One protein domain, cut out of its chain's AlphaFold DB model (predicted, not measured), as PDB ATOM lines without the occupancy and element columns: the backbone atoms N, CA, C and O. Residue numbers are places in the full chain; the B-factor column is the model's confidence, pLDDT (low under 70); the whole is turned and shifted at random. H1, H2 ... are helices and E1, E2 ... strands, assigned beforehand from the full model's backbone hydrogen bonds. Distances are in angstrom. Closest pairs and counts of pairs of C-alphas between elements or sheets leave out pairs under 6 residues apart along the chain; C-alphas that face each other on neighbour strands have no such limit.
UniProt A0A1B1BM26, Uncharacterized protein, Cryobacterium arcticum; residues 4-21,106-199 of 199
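AT A GLANCE: This is residues 4 to 21 and 106 to 199 of the 199 residues of an uncharacterized protein of Cryobacterium arcticum (UniProt A0A1B1BM26). What shape do these atoms make? Two small antiparallel sheets, ordered E1-E2-E5 and E4-E3-E6, lie face to face as a sandwich; H1 runs beside edge strand E6, while short H2 packs on the first sheet's far face. What is printed? The printed part has 112 residues with two named helices and six named strands, ordered H1 E1 H2 E2 E3 E4 E5 E6, of mixed class. It is compact, with a radius of gyration of the C-alphas of 13.3 A and spans of 36 by 31 by 19 A.

IN THESE COORDINATES: Where are the helices? H1, residues 4 to 17, is 22.2 A long and begins at C-alpha 4 (-16.565, 20.544, -47.618). H2 is residues 121 to 127. Where are the strands? E1 is residues 113 to 117, E2 134 to 141 and E3 145 to 155, 28.1 A long. E4, 164 to 172, bends by 51 degrees at residue 169; E5 is 178 to 183, and E6, 191 to 198, ends at C-alpha 198 (-48.735, 14.472, -42.076).

HOW THE PARTS SIT: Which strands pair? Within hydrogen-bond range are N 114 and O 140 of E1 and E2, 2.8 A, and N 137 and O 180 of E2 and E5, 2.9 A. In the strongly twisted second sheet, so are N 150 and O 168 of the hairpin E3 and E4, 2.8 A, and N 151 and O 196 of E3 and E6, 2.9 A. How do the sheets meet? The parts that face each other are 9.0 A centre to centre, the strands at 28 degrees. Where do the helices sit? H1 is on the first sheet, at a height over the sheet of 5.4 A, and at the second sheet's level; its closest C-alphas to E6 are those of Ala 12 and Phe 191, 4.4 A apart. H2 is on the opposite face, at a height over the sheet of 8.5 A; its closest C-alphas to E2 are those of Leu 124 and Val 136, 7.1 A apart. Are the helix backbones complete? Each O i to N i+4 pair is within hydrogen-bond range in H2, and 6 of 10 in H1.

THE WHOLE: Is there a cut? Residues 22 to 105 are not printed, and C-alphas 21 and 106 are 17.0 A apart; of the links printed whole, none is long. Where is confidence low? The pLDDT is under 70 at residues 4 to 21 and 106.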
ATOM      1  N   ALA A   4     -16.751  21.109 -48.952       59.50
ATOM      2  CA  ALA A   4     -16.565  20.544 -47.618       59.50
ATOM      3  C   ALA A   4     -17.630  21.023 -46.612       59.50
ATOM      4  O   ALA A   4     -18.011  20.257 -45.727       59.50
ATOM      5  N   ASP A   5     -18.149  22.242 -46.777       60.44
ATOM      6  CA  ASP A   5     -19.205  22.795 -45.922       60.44
ATOM      7  C   ASP A   5     -20.552  22.102 -46.206       60.44
ATOM      8  O   ASP A   5     -21.282  21.752 -45.279       60.44
ATOM      9  N   TYR A   6     -20.823  21.771 -47.475       59.81
ATOM     10  CA  TYR A   6     -21.978  20.955 -47.872       59.81
ATOM     11  C   TYR A   6     -21.887  19.509 -47.380       59.81
ATOM     12  O   TYR A   6     -22.899  18.921 -47.008       59.81
ATOM     13  N   VAL A   7     -20.685  18.922 -47.343       56.75
ATOM     14  CA  VAL A   7     -20.491  17.562 -46.811       56.75
ATOM     15  C   VAL A   7     -20.795  17.507 -45.312       56.75
ATOM     16  O   VAL A   7     -21.451  16.570 -44.874       56.75
ATOM     17  N   ARG A   8     -20.427  18.533 -44.534       61.19
ATOM     18  CA  ARG A   8     -20.821  18.613 -43.114       61.19
ATOM     19  C   ARG A   8     -22.337  18.706 -42.939       61.19
ATOM     20  O   ARG A   8     -22.878  18.065 -42.045       61.19
ATOM     21  N   ALA A   9     -23.029  19.440 -43.813       59.06
ATOM     22  CA  ALA A   9     -24.490  19.489 -43.809       59.06
ATOM     23  C   ALA A   9     -25.119  18.137 -44.207       59.06
ATOM     24  O   ALA A   9     -26.083  17.692 -43.589       59.06
ATOM     25  N   ARG A  10     -24.519  17.416 -45.164       62.84
ATOM     26  CA  ARG A  10     -24.886  16.026 -45.484       62.84
ATOM     27  C   ARG A  10     -24.725  15.095 -44.279       62.84
ATOM     28  O   ARG A  10     -25.620  14.293 -44.032       62.84
ATOM     29  N   ASP A  11     -23.615  15.184 -43.553       63.72
ATOM     30  CA  ASP A  11     -23.381  14.372 -42.352       63.72
ATOM     31  C   ASP A  11     -24.388  14.731 -41.245       63.72
ATOM     32  O   ASP A  11     -24.832  13.870 -40.498       63.72
ATOM     33  N   ALA A  12     -24.839  15.985 -41.196       56.91
ATOM     34  CA  ALA A  12     -25.926  16.425 -40.329       56.91
ATOM     35  C   ALA A  12     -27.314  15.904 -40.754       56.91
ATOM     36  O   ALA A  12     -28.168  15.678 -39.897       56.91
ATOM     37  N   ALA A  13     -27.534  15.657 -42.050       56.72
ATOM     38  CA  ALA A  13     -28.778  15.096 -42.581       56.72
ATOM     39  C   ALA A  13     -29.007  13.628 -42.170       56.72
ATOM     40  O   ALA A  13     -30.119  13.120 -42.339       56.72
ATOM     41  N   SER A  14     -27.997  12.930 -41.628       60.34
ATOM     42  CA  SER A  14     -28.184  11.578 -41.081       60.34
ATOM     43  C   SER A  14     -28.963  11.558 -39.761       60.34
ATOM     44  O   SER A  14     -29.360  10.479 -39.321       60.34
ATOM     45  N   TRP A  15     -29.239  12.727 -39.164       60.53
ATOM     46  CA  TRP A  15     -30.116  12.876 -37.993       60.53
ATOM     47  C   TRP A  15     -31.510  12.265 -38.218       60.53
ATOM     48  O   TRP A  15     -32.109  11.741 -37.283       60.53
ATOM     49  N   VAL A  16     -31.976  12.226 -39.477       56.41
ATOM     50  CA  VAL A  16     -33.259  11.630 -39.912       56.41
ATOM     51  C   VAL A  16     -33.492  10.206 -39.382       56.41
ATOM     52  O   VAL A  16     -34.640   9.809 -39.210       56.41
ATOM     53  N   TYR A  17     -32.440   9.438 -39.078       51.62
ATOM     54  CA  TYR A  17     -32.576   8.072 -38.556       51.62
ATOM     55  C   TYR A  17     -32.250   7.916 -37.067       51.62
ATOM     56  O   TYR A  17     -32.512   6.852 -36.509       51.62
ATOM     57  N   ALA A  18     -31.689   8.938 -36.415       46.69
ATOM     58  CA  ALA A  18     -31.234   8.832 -35.029       46.69
ATOM     59  C   ALA A  18     -32.372   8.975 -34.008       46.69
ATOM     60  O   ALA A  18     -32.225   8.544 -32.867       46.69
ATOM     61  N   ASN A  19     -33.520   9.546 -34.394       47.78
ATOM     62  CA  ASN A  19     -34.601   9.770 -33.439       47.78
ATOM     63  C   ASN A  19     -36.004   9.585 -34.041       47.78
ATOM     64  O   ASN A  19     -36.737  10.561 -34.195       47.78
ATOM     65  N   PRO A  20     -36.420   8.345 -34.368       42.78
ATOM     66  CA  PRO A  20     -37.739   8.122 -34.948       42.78
ATOM     67  C   PRO A  20     -38.891   8.403 -33.986       42.78
ATOM     68  O   PRO A  20     -39.992   8.540 -34.482       42.78
ATOM     69  N   LEU A  21     -38.661   8.439 -32.663       44.41
ATOM     70  CA  LEU A  21     -39.618   8.741 -31.579       44.41
ATOM     71  C   LEU A  21     -38.968   8.303 -30.250       44.41
ATOM     72  O   LEU A  21     -39.293   7.229 -29.759       44.41
ATOM     73  N   ALA A 106     -54.981  13.627 -38.872       62.34
ATOM     74  CA  ALA A 106     -53.761  13.758 -39.643       62.34
ATOM     75  C   ALA A 106     -53.066  12.392 -39.650       62.34
ATOM     76  O   ALA A 106     -52.622  11.882 -38.616       62.34
ATOM     77  N   THR A 107     -53.080  11.749 -40.806       74.56
ATOM     78  CA  THR A 107     -52.496  10.446 -41.025       74.56
ATOM     79  C   THR A 107     -50.999  10.658 -41.061       74.56
ATOM     80  O   THR A 107     -50.466  11.315 -41.960       74.56
ATOM     81  N   ASP A 108     -50.316  10.098 -40.065       81.12
ATOM     82  CA  ASP A 108     -48.863  10.053 -40.056       81.12
ATOM     83  C   ASP A 108     -48.388   9.257 -41.280       81.12
ATOM     84  O   ASP A 108     -48.523   8.030 -41.374       81.12
ATOM     85  N   MET A 109     -47.885   9.992 -42.267       81.69
ATOM     86  CA  MET A 109     -47.338   9.443 -43.494       81.69
ATOM     87  C   MET A 109     -45.873   9.078 -43.337       81.69
ATOM     88  O   MET A 109     -45.338   8.423 -44.231       81.69
ATOM     89  N   MET A 110     -45.211   9.445 -42.237       80.44
ATOM     90  CA  MET A 110     -43.773   9.239 -42.111       80.44
ATOM     91  C   MET A 110     -43.405   7.752 -42.132       80.44
ATOM     92  O   MET A 110     -42.462   7.359 -42.815       80.44
ATOM     93  N   LEU A 111     -44.226   6.893 -41.520       79.56
ATOM     94  CA  LEU A 111     -44.085   5.428 -41.585       79.56
ATOM     95  C   LEU A 111     -44.284   4.846 -42.999       79.56
ATOM     96  O   LEU A 111     -43.920   3.700 -43.269       79.56
ATOM     97  N   LYS A 112     -44.894   5.617 -43.903       80.69
ATOM     98  CA  LYS A 112     -45.166   5.260 -45.301       80.69
ATOM     99  C   LYS A 112     -44.354   6.105 -46.285       80.69
ATOM    100  O   LYS A 112     -44.622   6.037 -47.485       80.69
ATOM    101  N   ALA A 113     -43.394   6.884 -45.803       85.06
ATOM    102  CA  ALA A 113     -42.534   7.711 -46.627       85.06
ATOM    103  C   ALA A 113     -41.118   7.130 -46.661       85.06
ATOM    104  O   ALA A 113     -40.590   6.655 -45.657       85.06
ATOM    105  N   SER A 114     -40.489   7.174 -47.830       89.94
ATOM    106  CA  SER A 114     -39.046   7.012 -47.964       89.94
ATOM    107  C   SER A 114     -38.416   8.396 -47.920       89.94
ATOM    108  O   SER A 114     -38.757   9.246 -48.739       89.94
ATOM    109  N   VAL A 115     -37.523   8.631 -46.960       89.06
ATOM    110  CA  VAL A 115     -36.754   9.874 -46.842       89.06
ATOM    111  C   VAL A 115     -35.293   9.536 -47.076       89.06
ATOM    112  O   VAL A 115     -34.717   8.753 -46.328       89.06
ATOM    113  N   LEU A 116     -34.696  10.113 -48.113       88.81
ATOM    114  CA  LEU A 116     -33.300   9.882 -48.472       88.81
ATOM    115  C   LEU A 116     -32.553  11.218 -48.499       88.81
ATOM    116  O   LEU A 116     -32.999  12.139 -49.189       88.81
ATOM    117  N   PRO A 117     -31.418  11.358 -47.792       87.38
ATOM    118  CA  PRO A 117     -30.602  12.558 -47.913       87.38
ATOM    119  C   PRO A 117     -30.065  12.669 -49.344       87.38
ATOM    120  O   PRO A 117     -29.555  11.698 -49.912       87.38
ATOM    121  N   VAL A 118     -30.167  13.859 -49.932       87.56
ATOM    122  CA  VAL A 118     -29.593  14.155 -51.244       87.56
ATOM    123  C   VAL A 118     -28.146  14.574 -51.060       87.56
ATOM    124  O   VAL A 118     -27.816  15.472 -50.292       87.56
ATOM    125  N   VAL A 119     -27.271  13.885 -51.782       84.06
ATOM    126  CA  VAL A 119     -25.817  14.000 -51.621       84.06
ATOM    127  C   VAL A 119     -25.099  14.308 -52.929       84.06
ATOM    128  O   VAL A 119     -23.876  14.447 -52.955       84.06
ATOM    129  N   ASP A 120     -25.867  14.372 -54.014       86.06
ATOM    130  CA  ASP A 120     -25.397  14.776 -55.326       86.06
ATOM    131  C   ASP A 120     -25.040  16.267 -55.323       86.06
ATOM    132  O   ASP A 120     -25.808  17.121 -54.879       86.06
ATOM    133  N   HIS A 121     -23.863  16.576 -55.859       81.06
ATOM    134  CA  HIS A 121     -23.323  17.926 -55.860       81.06
ATOM    135  C   HIS A 121     -24.145  18.885 -56.726       81.06
ATOM    136  O   HIS A 121     -24.348  20.031 -56.327       81.06
ATOM    137  N   ALA A 122     -24.634  18.435 -57.885       86.56
ATOM    138  CA  ALA A 122     -25.373  19.302 -58.798       86.56
ATOM    139  C   ALA A 122     -26.696  19.766 -58.173       86.56
ATOM    140  O   ALA A 122     -27.025  20.951 -58.211       86.56
ATOM    141  N   THR A 123     -27.415  18.847 -57.529       87.25
ATOM    142  CA  THR A 123     -28.682  19.132 -56.852       87.25
ATOM    143  C   THR A 123     -28.482  20.046 -55.647       87.25
ATOM    144  O   THR A 123     -29.254  20.989 -55.472       87.25
ATOM    145  N   LEU A 124     -27.433  19.821 -54.849       84.50
ATOM    146  CA  LEU A 124     -27.104  20.697 -53.722       84.50
ATOM    147  C   LEU A 124     -26.778  22.122 -54.197       84.50
ATOM    148  O   LEU A 124     -27.334  23.079 -53.673       84.50
ATOM    149  N   MET A 125     -25.959  22.277 -55.239       83.69
ATOM    150  CA  MET A 125     -25.630  23.594 -55.809       83.69
ATOM    151  C   MET A 125     -26.831  24.320 -56.417       83.69
ATOM    152  O   MET A 125     -26.882  25.546 -56.380       83.69
ATOM    153  N   ALA A 126     -27.789  23.585 -56.980       88.50
ATOM    154  CA  ALA A 126     -28.968  24.178 -57.603       88.50
ATOM    155  C   ALA A 126     -30.010  24.675 -56.588       88.50
ATOM    156  O   ALA A 126     -30.759  25.598 -56.898       88.50
ATOM    157  N   ASN A 127     -30.083  24.059 -55.404       88.56
ATOM    158  CA  ASN A 127     -31.169  24.302 -54.448       88.56
ATOM    159  C   ASN A 127     -30.732  25.035 -53.177       88.56
ATOM    160  O   ASN A 127     -31.577  25.590 -52.482       88.56
ATOM    161  N   CYS A 128     -29.440  25.043 -52.861       85.62
ATOM    162  CA  CYS A 128     -28.933  25.633 -51.633       85.62
ATOM    163  C   CYS A 128     -28.302  26.996 -51.895       85.62
ATOM    164  O   CYS A 128     -27.258  27.074 -52.547       85.62
ATOM    165  N   THR A 129     -28.891  28.051 -51.334       82.50
ATOM    166  CA  THR A 129     -28.400  29.426 -51.513       82.50
ATOM    167  C   THR A 129     -27.765  30.018 -50.257       82.50
ATOM    168  O   THR A 129     -26.986  30.964 -50.359       82.50
ATOM    169  N   SER A 130     -28.054  29.443 -49.088       78.94
ATOM    170  CA  SER A 130     -27.558  29.923 -47.796       78.94
ATOM    171  C   SER A 130     -26.057  29.716 -47.572       78.94
ATOM    172  O   SER A 130     -25.480  28.686 -47.925       78.94
ATOM    173  N   GLU A 131     -25.456  30.693 -46.885       78.25
ATOM    174  CA  GLU A 131     -24.080  30.674 -46.378       78.25
ATOM    175  C   GLU A 131     -23.923  29.935 -45.036       78.25
ATOM    176  O   GLU A 131     -22.834  29.890 -44.465       78.25
ATOM    177  N   PHE A 132     -24.997  29.357 -44.504       77.88
ATOM    178  CA  PHE A 132     -25.037  28.787 -43.153       77.88
ATOM    179  C   PHE A 132     -25.325  27.281 -43.148       77.88
ATOM    180  O   PHE A 132     -25.707  26.712 -42.132       77.88
ATOM    181  N   GLY A 133     -25.116  26.624 -44.288       78.69
ATOM    182  CA  GLY A 133     -25.429  25.211 -44.481       78.69
ATOM    183  C   GLY A 133     -26.792  25.007 -45.137       78.69
ATOM    184  O   GLY A 133     -27.623  25.912 -45.218       78.69
ATOM    185  N   CYS A 134     -26.991  23.807 -45.671       85.88
ATOM    186  CA  CYS A 134     -28.207  23.444 -46.378       85.88
ATOM    187  C   CYS A 134     -28.405  21.933 -46.350       85.88
ATOM    188  O   CYS A 134     -27.461  21.171 -46.577       85.88
ATOM    189  N   TRP A 135     -29.643  21.517 -46.126       88.81
ATOM    190  CA  TRP A 135     -30.050  20.125 -46.102       88.81
ATOM    191  C   TRP A 135     -31.100  19.894 -47.169       88.81
ATOM    192  O   TRP A 135     -32.061  20.652 -47.293       88.81
ATOM    193  N   VAL A 136     -30.904  18.835 -47.944       91.06
ATOM    194  CA  VAL A 136     -31.831  18.448 -48.998       91.06
ATOM    195  C   VAL A 136     -32.192  16.988 -48.803       91.06
ATOM    196  O   VAL A 136     -31.313  16.130 -48.695       91.06
ATOM    197  N   TRP A 137     -33.488  16.704 -48.786       91.88
ATOM    198  CA  TRP A 137     -34.028  15.353 -48.718       91.88
ATOM    199  C   TRP A 137     -34.923  15.090 -49.918       91.88
ATOM    200  O   TRP A 137     -35.733  15.934 -50.292       91.88
ATOM    201  N   SER A 138     -34.791  13.899 -50.490       93.62
ATOM    202  CA  SER A 138     -35.764  13.340 -51.419       93.62
ATOM    203  C   SER A 138     -36.773  12.547 -50.609       93.62
ATOM    204  O   SER A 138     -36.399  11.606 -49.905       93.62
ATOM    205  N   VAL A 139     -38.040  12.929 -50.708       93.81
ATOM    206  CA  VAL A 139     -39.149  12.300 -49.994       93.81
ATOM    207  C   VAL A 139     -40.087  11.661 -51.006       93.81
ATOM    208  O   VAL A 139     -40.528  12.323 -51.940       93.81
ATOM    209  N   THR A 140     -40.412  10.388 -50.804       94.88
ATOM    210  CA  THR A 140     -41.383   9.645 -51.617       94.88
ATOM    211  C   THR A 140     -42.453   9.066 -50.703       94.88
ATOM    212  O   THR A 140     -42.130   8.282 -49.811       94.88
ATOM    213  N   THR A 141     -43.721   9.431 -50.894       93.88
ATOM    214  CA  THR A 141     -44.849   8.896 -50.110       93.88
ATOM    215  C   THR A 141     -45.512   7.728 -50.839       93.88
ATOM    216  O   THR A 141     -45.509   7.675 -52.061       93.88
ATOM    217  N   ARG A 142     -46.131   6.793 -50.108       92.19
ATOM    218  CA  ARG A 142     -46.926   5.693 -50.708       92.19
ATOM    219  C   ARG A 142     -48.373   6.065 -51.051       92.19
ATOM    220  O   ARG A 142     -49.123   5.226 -51.540       92.19
ATOM    221  N   ALA A 143     -48.801   7.273 -50.704       92.94
ATOM    222  CA  ALA A 143     -50.165   7.745 -50.889       92.94
ATOM    223  C   ALA A 143     -50.162   9.185 -51.400       92.94
ATOM    224  O   ALA A 143     -49.234   9.950 -51.108       92.94
ATOM    225  N   ASP A 144     -51.214   9.524 -52.142       93.81
ATOM    226  CA  ASP A 144     -51.478  10.887 -52.579       93.81
ATOM    227  C   ASP A 144     -51.901  11.741 -51.387       93.81
ATOM    228  O   ASP A 144     -52.733  11.340 -50.570       93.81
ATOM    229  N   CYS A 145     -51.337  12.940 -51.308       95.31
ATOM    230  CA  CYS A 145     -51.695  13.938 -50.323       95.31
ATOM    231  C   CYS A 145     -51.641  15.332 -50.960       95.31
ATOM    232  O   CYS A 145     -50.549  15.857 -51.197       95.31
ATOM    233  N   PRO A 146     -52.795  15.968 -51.231       94.88
ATOM    234  CA  PRO A 146     -52.828  17.290 -51.852       94.88
ATOM    235  C   PRO A 146     -52.087  18.361 -51.041       94.88
ATOM    236  O   PRO A 146     -51.526  19.286 -51.626       94.88
ATOM    237  N   VAL A 147     -52.082  18.231 -49.709       95.38
ATOM    238  CA  VAL A 147     -51.411  19.151 -48.781       95.38
ATOM    239  C   VAL A 147     -50.737  18.351 -47.666       95.38
ATOM    240  O   VAL A 147     -51.295  18.164 -46.591       95.38
ATOM    241  N   ALA A 148     -49.520  17.879 -47.920       95.31
ATOM    242  CA  ALA A 148     -48.682  17.254 -46.907       95.31
ATOM    243  C   ALA A 148     -47.961  18.333 -46.090       95.31
ATOM    244  O   ALA A 148     -47.303  19.205 -46.660       95.31
ATOM    245  N   THR A 149     -48.046  18.259 -44.763       96.25
ATOM    246  CA  THR A 149     -47.252  19.093 -43.853       96.25
ATOM    247  C   THR A 149     -46.007  18.325 -43.427       96.25
ATOM    248  O   THR A 149     -46.093  17.307 -42.744       96.25
ATOM    249  N   VAL A 150     -44.841  18.811 -43.843       94.81
ATOM    250  CA  VAL A 150     -43.530  18.268 -43.481       94.81
ATOM    251  C   VAL A 150     -42.933  19.136 -42.385       94.81
ATOM    252  O   VAL A 150     -42.762  20.336 -42.591       94.81
ATOM    253  N   THR A 151     -42.593  18.540 -41.246       94.62
ATOM    254  CA  THR A 151     -41.883  19.223 -40.156       94.62
ATOM    255  C   THR A 151     -40.425  18.794 -40.154       94.62
ATOM    256  O   THR A 151     -40.131  17.602 -40.076       94.62
ATOM    257  N   VAL A 152     -39.510  19.756 -40.209       92.69
ATOM    258  CA  VAL A 152     -38.065  19.538 -40.096       92.69
ATOM    259  C   VAL A 152     -37.603  20.057 -38.743       92.69
ATOM    260  O   VAL A 152     -37.950  21.168 -38.350       92.69
ATOM    261  N   GLY A 153     -36.841  19.251 -38.013       91.75
ATOM    262  CA  GLY A 153     -36.205  19.639 -36.760       91.75
ATOM    263  C   GLY A 153     -34.735  19.968 -36.951       91.75
ATOM    264  O   GLY A 153     -34.089  19.387 -37.820       91.75
ATOM    265  N   PHE A 154     -34.225  20.860 -36.106       90.31
ATOM    266  CA  PHE A 154     -32.822  21.252 -36.045       90.31
ATOM    267  C   PHE A 154     -32.298  21.093 -34.622       90.31
ATOM    268  O   PHE A 154     -32.994  21.468 -33.678       90.31
ATOM    269  N   SER A 155     -31.088  20.567 -34.461       88.19
ATOM    270  CA  SER A 155     -30.425  20.377 -33.170       88.19
ATOM    271  C   SER A 155     -28.963  20.807 -33.233       88.19
ATOM    272  O   SER A 155     -28.331  20.710 -34.278       88.19
ATOM    273  N   ASP A 156     -28.404  21.228 -32.103       86.69
ATOM    274  CA  ASP A 156     -26.980  21.573 -31.995       86.69
ATOM    275  C   ASP A 156     -26.094  20.325 -31.825       86.69
ATOM    276  O   ASP A 156     -24.864  20.407 -31.870       86.69
ATOM    277  N   THR A 157     -26.698  19.150 -31.603       82.69
ATOM    278  CA  THR A 157     -25.981  17.882 -31.443       82.69
ATOM    279  C   THR A 157     -26.604  16.761 -32.287       82.69
ATOM    280  O   THR A 157     -27.809  16.778 -32.540       82.69
ATOM    281  N   PRO A 158     -25.812  15.750 -32.709       78.69
ATOM    282  CA  PRO A 158     -26.306  14.655 -33.551       78.69
ATOM    283  C   PRO A 158     -27.429  13.824 -32.921       78.69
ATOM    284  O   PRO A 158     -28.256  13.279 -33.637       78.69
ATOM    285  N   ASP A 159     -27.464  13.733 -31.592       76.06
ATOM    286  CA  ASP A 159     -28.455  12.943 -30.847       76.06
ATOM    287  C   ASP A 159     -29.368  13.839 -29.991       76.06
ATOM    288  O   ASP A 159     -30.077  13.375 -29.096       76.06
ATOM    289  N   GLY A 160     -29.315  15.154 -30.216       78.12
ATOM    290  CA  GLY A 160     -30.046  16.129 -29.426       78.12
ATOM    291  C   GLY A 160     -31.527  16.189 -29.770       78.12
ATOM    292  O   GLY A 160     -31.977  15.804 -30.853       78.12
ATOM    293  N   VAL A 161     -32.301  16.739 -28.835       84.44
ATOM    294  CA  VAL A 161     -33.661  17.196 -29.130       84.44
ATOM    295  C   VAL A 161     -33.597  18.367 -30.102       84.44
ATOM    296  O   VAL A 161     -32.628  19.132 -30.107       84.44
ATOM    297  N   ALA A 162     -34.635  18.523 -30.919       87.44
ATOM    298  CA  ALA A 162     -34.710  19.695 -31.767       87.44
ATOM    299  C   ALA A 162     -34.888  20.954 -30.914       87.44
ATOM    300  O   ALA A 162     -35.814  21.051 -30.109       87.44
ATOM    301  N   THR A 163     -33.990  21.911 -31.103       90.06
ATOM    302  CA  THR A 163     -34.045  23.249 -30.508       90.06
ATOM    303  C   THR A 163     -34.876  24.197 -31.370       90.06
ATOM    304  O   THR A 163     -35.389  25.201 -30.875       90.06
ATOM    305  N   ARG A 164     -35.054  23.857 -32.653       90.19
ATOM    306  CA  ARG A 164     -35.843  24.605 -33.633       90.19
ATOM    307  C   ARG A 164     -36.563  23.651 -34.578       90.19
ATOM    308  O   ARG A 164     -36.058  22.573 -34.880       90.19
ATOM    309  N   THR A 165     -37.717  24.068 -35.085       92.88
ATOM    310  CA  THR A 165     -38.436  23.366 -36.151       92.88
ATOM    311  C   THR A 165     -38.838  24.325 -37.266       92.88
ATOM    312  O   THR A 165     -38.998  25.528 -37.046       92.88
ATOM    313  N   THR A 166     -38.990  23.795 -38.475       94.56
ATOM    314  CA  THR A 166     -39.622  24.466 -39.615       94.56
ATOM    315  C   THR A 166     -40.703  23.563 -40.191       94.56
ATOM    316  O   THR A 166     -40.645  22.342 -40.050       94.56
ATOM    317  N   THR A 167     -41.709  24.158 -40.825       95.31
ATOM    318  CA  THR A 167     -42.791  23.424 -41.481       95.31
ATOM    319  C   THR A 167     -42.921  23.849 -42.933       95.31
ATOM    320  O   THR A 167     -42.781  25.029 -43.267       95.31
ATOM    321  N   ARG A 168     -43.212  22.886 -43.808       94.69
ATOM    322  CA  ARG A 168     -43.523  23.128 -45.219       94.69
ATOM    323  C   ARG A 168     -44.778  22.389 -45.625       94.69
ATOM    324  O   ARG A 168     -44.978  21.244 -45.238       94.69
ATOM    325  N   GLN A 169     -45.591  23.047 -46.439       96.06
ATOM    326  CA  GLN A 169     -46.712  22.418 -47.118       96.06
ATOM    327  C   GLN A 169     -46.315  22.096 -48.553       96.06
ATOM    328  O   GLN A 169     -45.822  22.968 -49.272       96.06
ATOM    329  N   VAL A 170     -46.514  20.848 -48.961       96.31
ATOM    330  CA  VAL A 170     -46.188  20.354 -50.303       96.31
ATOM    331  C   VAL A 170     -47.287  19.423 -50.794       96.31
ATOM    332  O   VAL A 170     -47.891  18.703 -50.006       96.31
ATOM    333  N   ALA A 171     -47.547  19.414 -52.097       95.62
ATOM    334  CA  ALA A 171     -48.368  18.368 -52.691       95.62
ATOM    335  C   ALA A 171     -47.508  17.111 -52.854       95.62
ATOM    336  O   ALA A 171     -46.474  17.155 -53.524       95.62
ATOM    337  N   ALA A 172     -47.928  16.005 -52.248       95.00
ATOM    338  CA  ALA A 172     -47.286  14.708 -52.402       95.00
ATOM    339  C   ALA A 172     -48.136  13.824 -53.319       95.00
ATOM    340  O   ALA A 172     -49.349  13.710 -53.142       95.00
ATOM    341  N   GLN A 173     -47.498  13.198 -54.301       96.50
ATOM    342  CA  GLN A 173     -48.117  12.184 -55.151       96.50
ATOM    343  C   GLN A 173     -47.504  10.830 -54.816       96.50
ATOM    344  O   GLN A 173     -46.300  10.743 -54.551       96.50
ATOM    345  N   ALA A 174     -48.323   9.784 -54.820       94.94
ATOM    346  CA  ALA A 174     -47.875   8.438 -54.498       94.94
ATOM    347  C   ALA A 174     -46.730   8.000 -55.427       94.94
ATOM    348  O   ALA A 174     -46.829   8.095 -56.649       94.94
ATOM    349  N   GLU A 175     -45.649   7.501 -54.830       94.88
ATOM    350  CA  GLU A 175     -44.450   6.981 -55.497       94.88
ATOM    351  C   GLU A 175     -43.690   8.007 -56.367       94.88
ATOM    352  O   GLU A 175     -42.769   7.641 -57.100       94.88
ATOM    353  N   VAL A 176     -44.012   9.302 -56.252       97.00
ATOM    354  CA  VAL A 176     -43.293  10.388 -56.933       97.00
ATOM    355  C   VAL A 176     -42.404  11.126 -55.925       97.00
ATOM    356  O   VAL A 176     -42.918  11.681 -54.952       97.00
ATOM    357  N   PRO A 177     -41.073  11.164 -56.129       95.81
ATOM    358  CA  PRO A 177     -40.180  11.878 -55.228       95.81
ATOM    359  C   PRO A 177     -40.350  13.397 -55.354       95.81
ATOM    360  O   PRO A 177     -40.413  13.939 -56.459       95.81
ATOM    361  N   PHE A 178     -40.333  14.092 -54.220       94.81
ATOM    362  CA  PHE A 178     -40.215  15.548 -54.141       94.81
ATOM    363  C   PHE A 178     -39.069  15.949 -53.208       94.81
ATOM    364  O   PHE A 178     -38.632  15.168 -52.361       94.81
ATOM    365  N   LEU A 179     -38.561  17.171 -53.377       94.06
ATOM    366  CA  LEU A 179     -37.454  17.683 -52.574       94.06
ATOM    367  C   LEU A 179     -37.954  18.547 -51.420       94.06
ATOM    368  O   LEU A 179     -38.770  19.447 -51.610       94.06
ATOM    369  N   ILE A 180     -37.395  18.307 -50.238       94.62
ATOM    370  CA  ILE A 180     -37.463  19.217 -49.099       94.62
ATOM    371  C   ILE A 180     -36.080  19.818 -48.923       94.62
ATOM    372  O   ILE A 180     -35.101  19.092 -48.772       94.62
ATOM    373  N   VAL A 181     -36.017  21.142 -48.980       92.75
ATOM    374  CA  VAL A 181     -34.787  21.919 -48.863       92.75
ATOM    375  C   VAL A 181     -34.928  22.794 -47.639       92.75
ATOM    376  O   VAL A 181     -35.904  23.538 -47.538       92.75
ATOM    377  N   GLU A 182     -33.964  22.725 -46.734       92.31
ATOM    378  CA  GLU A 182     -33.879  23.653 -45.619       92.31
ATOM    379  C   GLU A 182     -32.503  24.276 -45.518       92.31
ATOM    380  O   GLU A 182     -31.481  23.640 -45.770       92.31
ATOM    381  N   GLU A 183     -32.499  25.542 -45.127       89.12
ATOM    382  CA  GLU A 183     -31.294  26.340 -45.001       89.12
ATOM    383  C   GLU A 183     -30.938  26.539 -43.531       89.12
ATOM    384  O   GLU A 183     -31.805  26.676 -42.657       89.12
ATOM    385  N   GLY A 184     -29.636  26.546 -43.261       84.88
ATOM    386  CA  GLY A 184     -29.120  26.938 -41.962       84.88
ATOM    387  C   GLY A 184     -29.335  28.425 -41.751       84.88
ATOM    388  O   GLY A 184     -29.366  29.210 -42.704       84.88
ATOM    389  N   VAL A 185     -29.494  28.808 -40.490       85.12
ATOM    390  CA  VAL A 185     -29.714  30.208 -40.096       85.12
ATOM    391  C   VAL A 185     -28.541  30.780 -39.306       85.12
ATOM    392  O   VAL A 185     -28.544  31.963 -38.972       85.12
ATOM    393  N   SER A 186     -27.541  29.955 -38.989       81.94
ATOM    394  CA  SER A 186     -26.402  30.351 -38.175       81.94
ATOM    395  C   SER A 186     -25.110  29.663 -38.613       81.94
ATOM    396  O   SER A 186     -25.108  28.623 -39.259       81.94
ATOM    397  N   THR A 187     -23.975  30.237 -38.226       77.75
ATOM    398  CA  THR A 187     -22.659  29.620 -38.441       77.75
ATOM    399  C   THR A 187     -22.374  28.459 -37.482       77.75
ATOM    400  O   THR A 187     -21.287  27.882 -37.541       77.75
ATOM    401  N   ALA A 188     -23.277  28.168 -36.539       78.56
ATOM    402  CA  ALA A 188     -23.126  27.038 -35.634       78.56
ATOM    403  C   ALA A 188     -23.341  25.722 -36.396       78.56
ATOM    404  O   ALA A 188     -24.023  25.678 -37.417       78.56
ATOM    405  N   ALA A 189     -22.733  24.639 -35.908       74.69
ATOM    406  CA  ALA A 189     -23.012  23.318 -36.452       74.69
ATOM    407  C   ALA A 189     -24.448  22.929 -36.080       74.69
ATOM    408  O   ALA A 189     -24.726  22.645 -34.920       74.69
ATOM    409  N   GLU A 190     -25.339  22.929 -37.066       82.12
ATOM    410  CA  GLU A 190     -26.716  22.465 -36.924       82.12
ATOM    411  C   GLU A 190     -26.855  21.067 -37.551       82.12
ATOM    412  O   GLU A 190     -26.290  20.760 -38.604       82.12
ATOM    413  N   PHE A 191     -27.615  20.209 -36.886       85.69
ATOM    414  CA  PHE A 191     -28.070  18.907 -37.357       85.69
ATOM    415  C   PHE A 191     -29.532  19.037 -37.736       85.69
ATOM    416  O   PHE A 191     -30.273  19.669 -36.993       85.69
ATOM    417  N   ALA A 192     -29.961  18.466 -38.861       88.50
ATOM    418  CA  ALA A 192     -31.336  18.621 -39.314       88.50
ATOM    419  C   ALA A 192     -31.928  17.310 -39.823       88.50
ATOM    420  O   ALA A 192     -31.229  16.472 -40.399       88.50
ATOM    421  N   GLY A 193     -33.239  17.158 -39.679       88.75
ATOM    422  CA  GLY A 193     -33.960  16.071 -40.326       88.75
ATOM    423  C   GLY A 193     -35.470  16.168 -40.210       88.75
ATOM    424  O   GLY A 193     -36.015  16.901 -39.386       88.75
ATOM    425  N   ILE A 194     -36.144  15.424 -41.082       90.56
ATOM    426  CA  ILE A 194     -37.601  15.338 -41.122       90.56
ATOM    427  C   ILE A 194     -38.093  14.603 -39.872       90.56
ATOM    428  O   ILE A 194     -37.698  13.468 -39.621       90.56
ATOM    429  N   GLN A 195     -38.946  15.269 -39.095       89.12
ATOM    430  CA  GLN A 195     -39.525  14.759 -37.852       89.12
ATOM    431  C   GLN A 195     -40.917  14.181 -38.029       89.12
ATOM    432  O   GLN A 195     -41.271  13.225 -37.349       89.12
ATOM    433  N   THR A 196     -41.735  14.800 -38.876       90.75
ATOM    434  CA  THR A 196     -43.087  14.327 -39.167       90.75
ATOM    435  C   THR A 196     -43.455  14.676 -40.599       90.75
ATOM    436  O   THR A 196     -43.020  15.694 -41.147       90.75
ATOM    437  N   ILE A 197     -44.278  13.823 -41.202       92.00
ATOM    438  CA  ILE A 197     -44.953  14.093 -42.467       92.00
ATOM    439  C   ILE A 197     -46.412  13.724 -42.246       92.00
ATOM    440  O   ILE A 197     -46.720  12.551 -42.042       92.00
ATOM    441  N   THR A 198     -47.305  14.704 -42.283       93.69
ATOM    442  CA  THR A 198     -48.735  14.472 -42.076       93.69
ATOM    443  C   THR A 198     -49.533  14.840 -43.312       93.69
ATOM    444  O   THR A 198     -49.287  15.885 -43.918       93.69
ATOM    445  N   CYS A 199     -50.487  13.979 -43.653       87.81
ATOM    446  CA  CYS A 199     -51.665  14.338 -44.430       87.81
ATOM    447  C   CYS A 199     -52.816  14.395 -43.422       87.81
ATOM    448  O   CYS A 199     -53.138  15.503 -42.969       87.81
TER     449      CYS A 199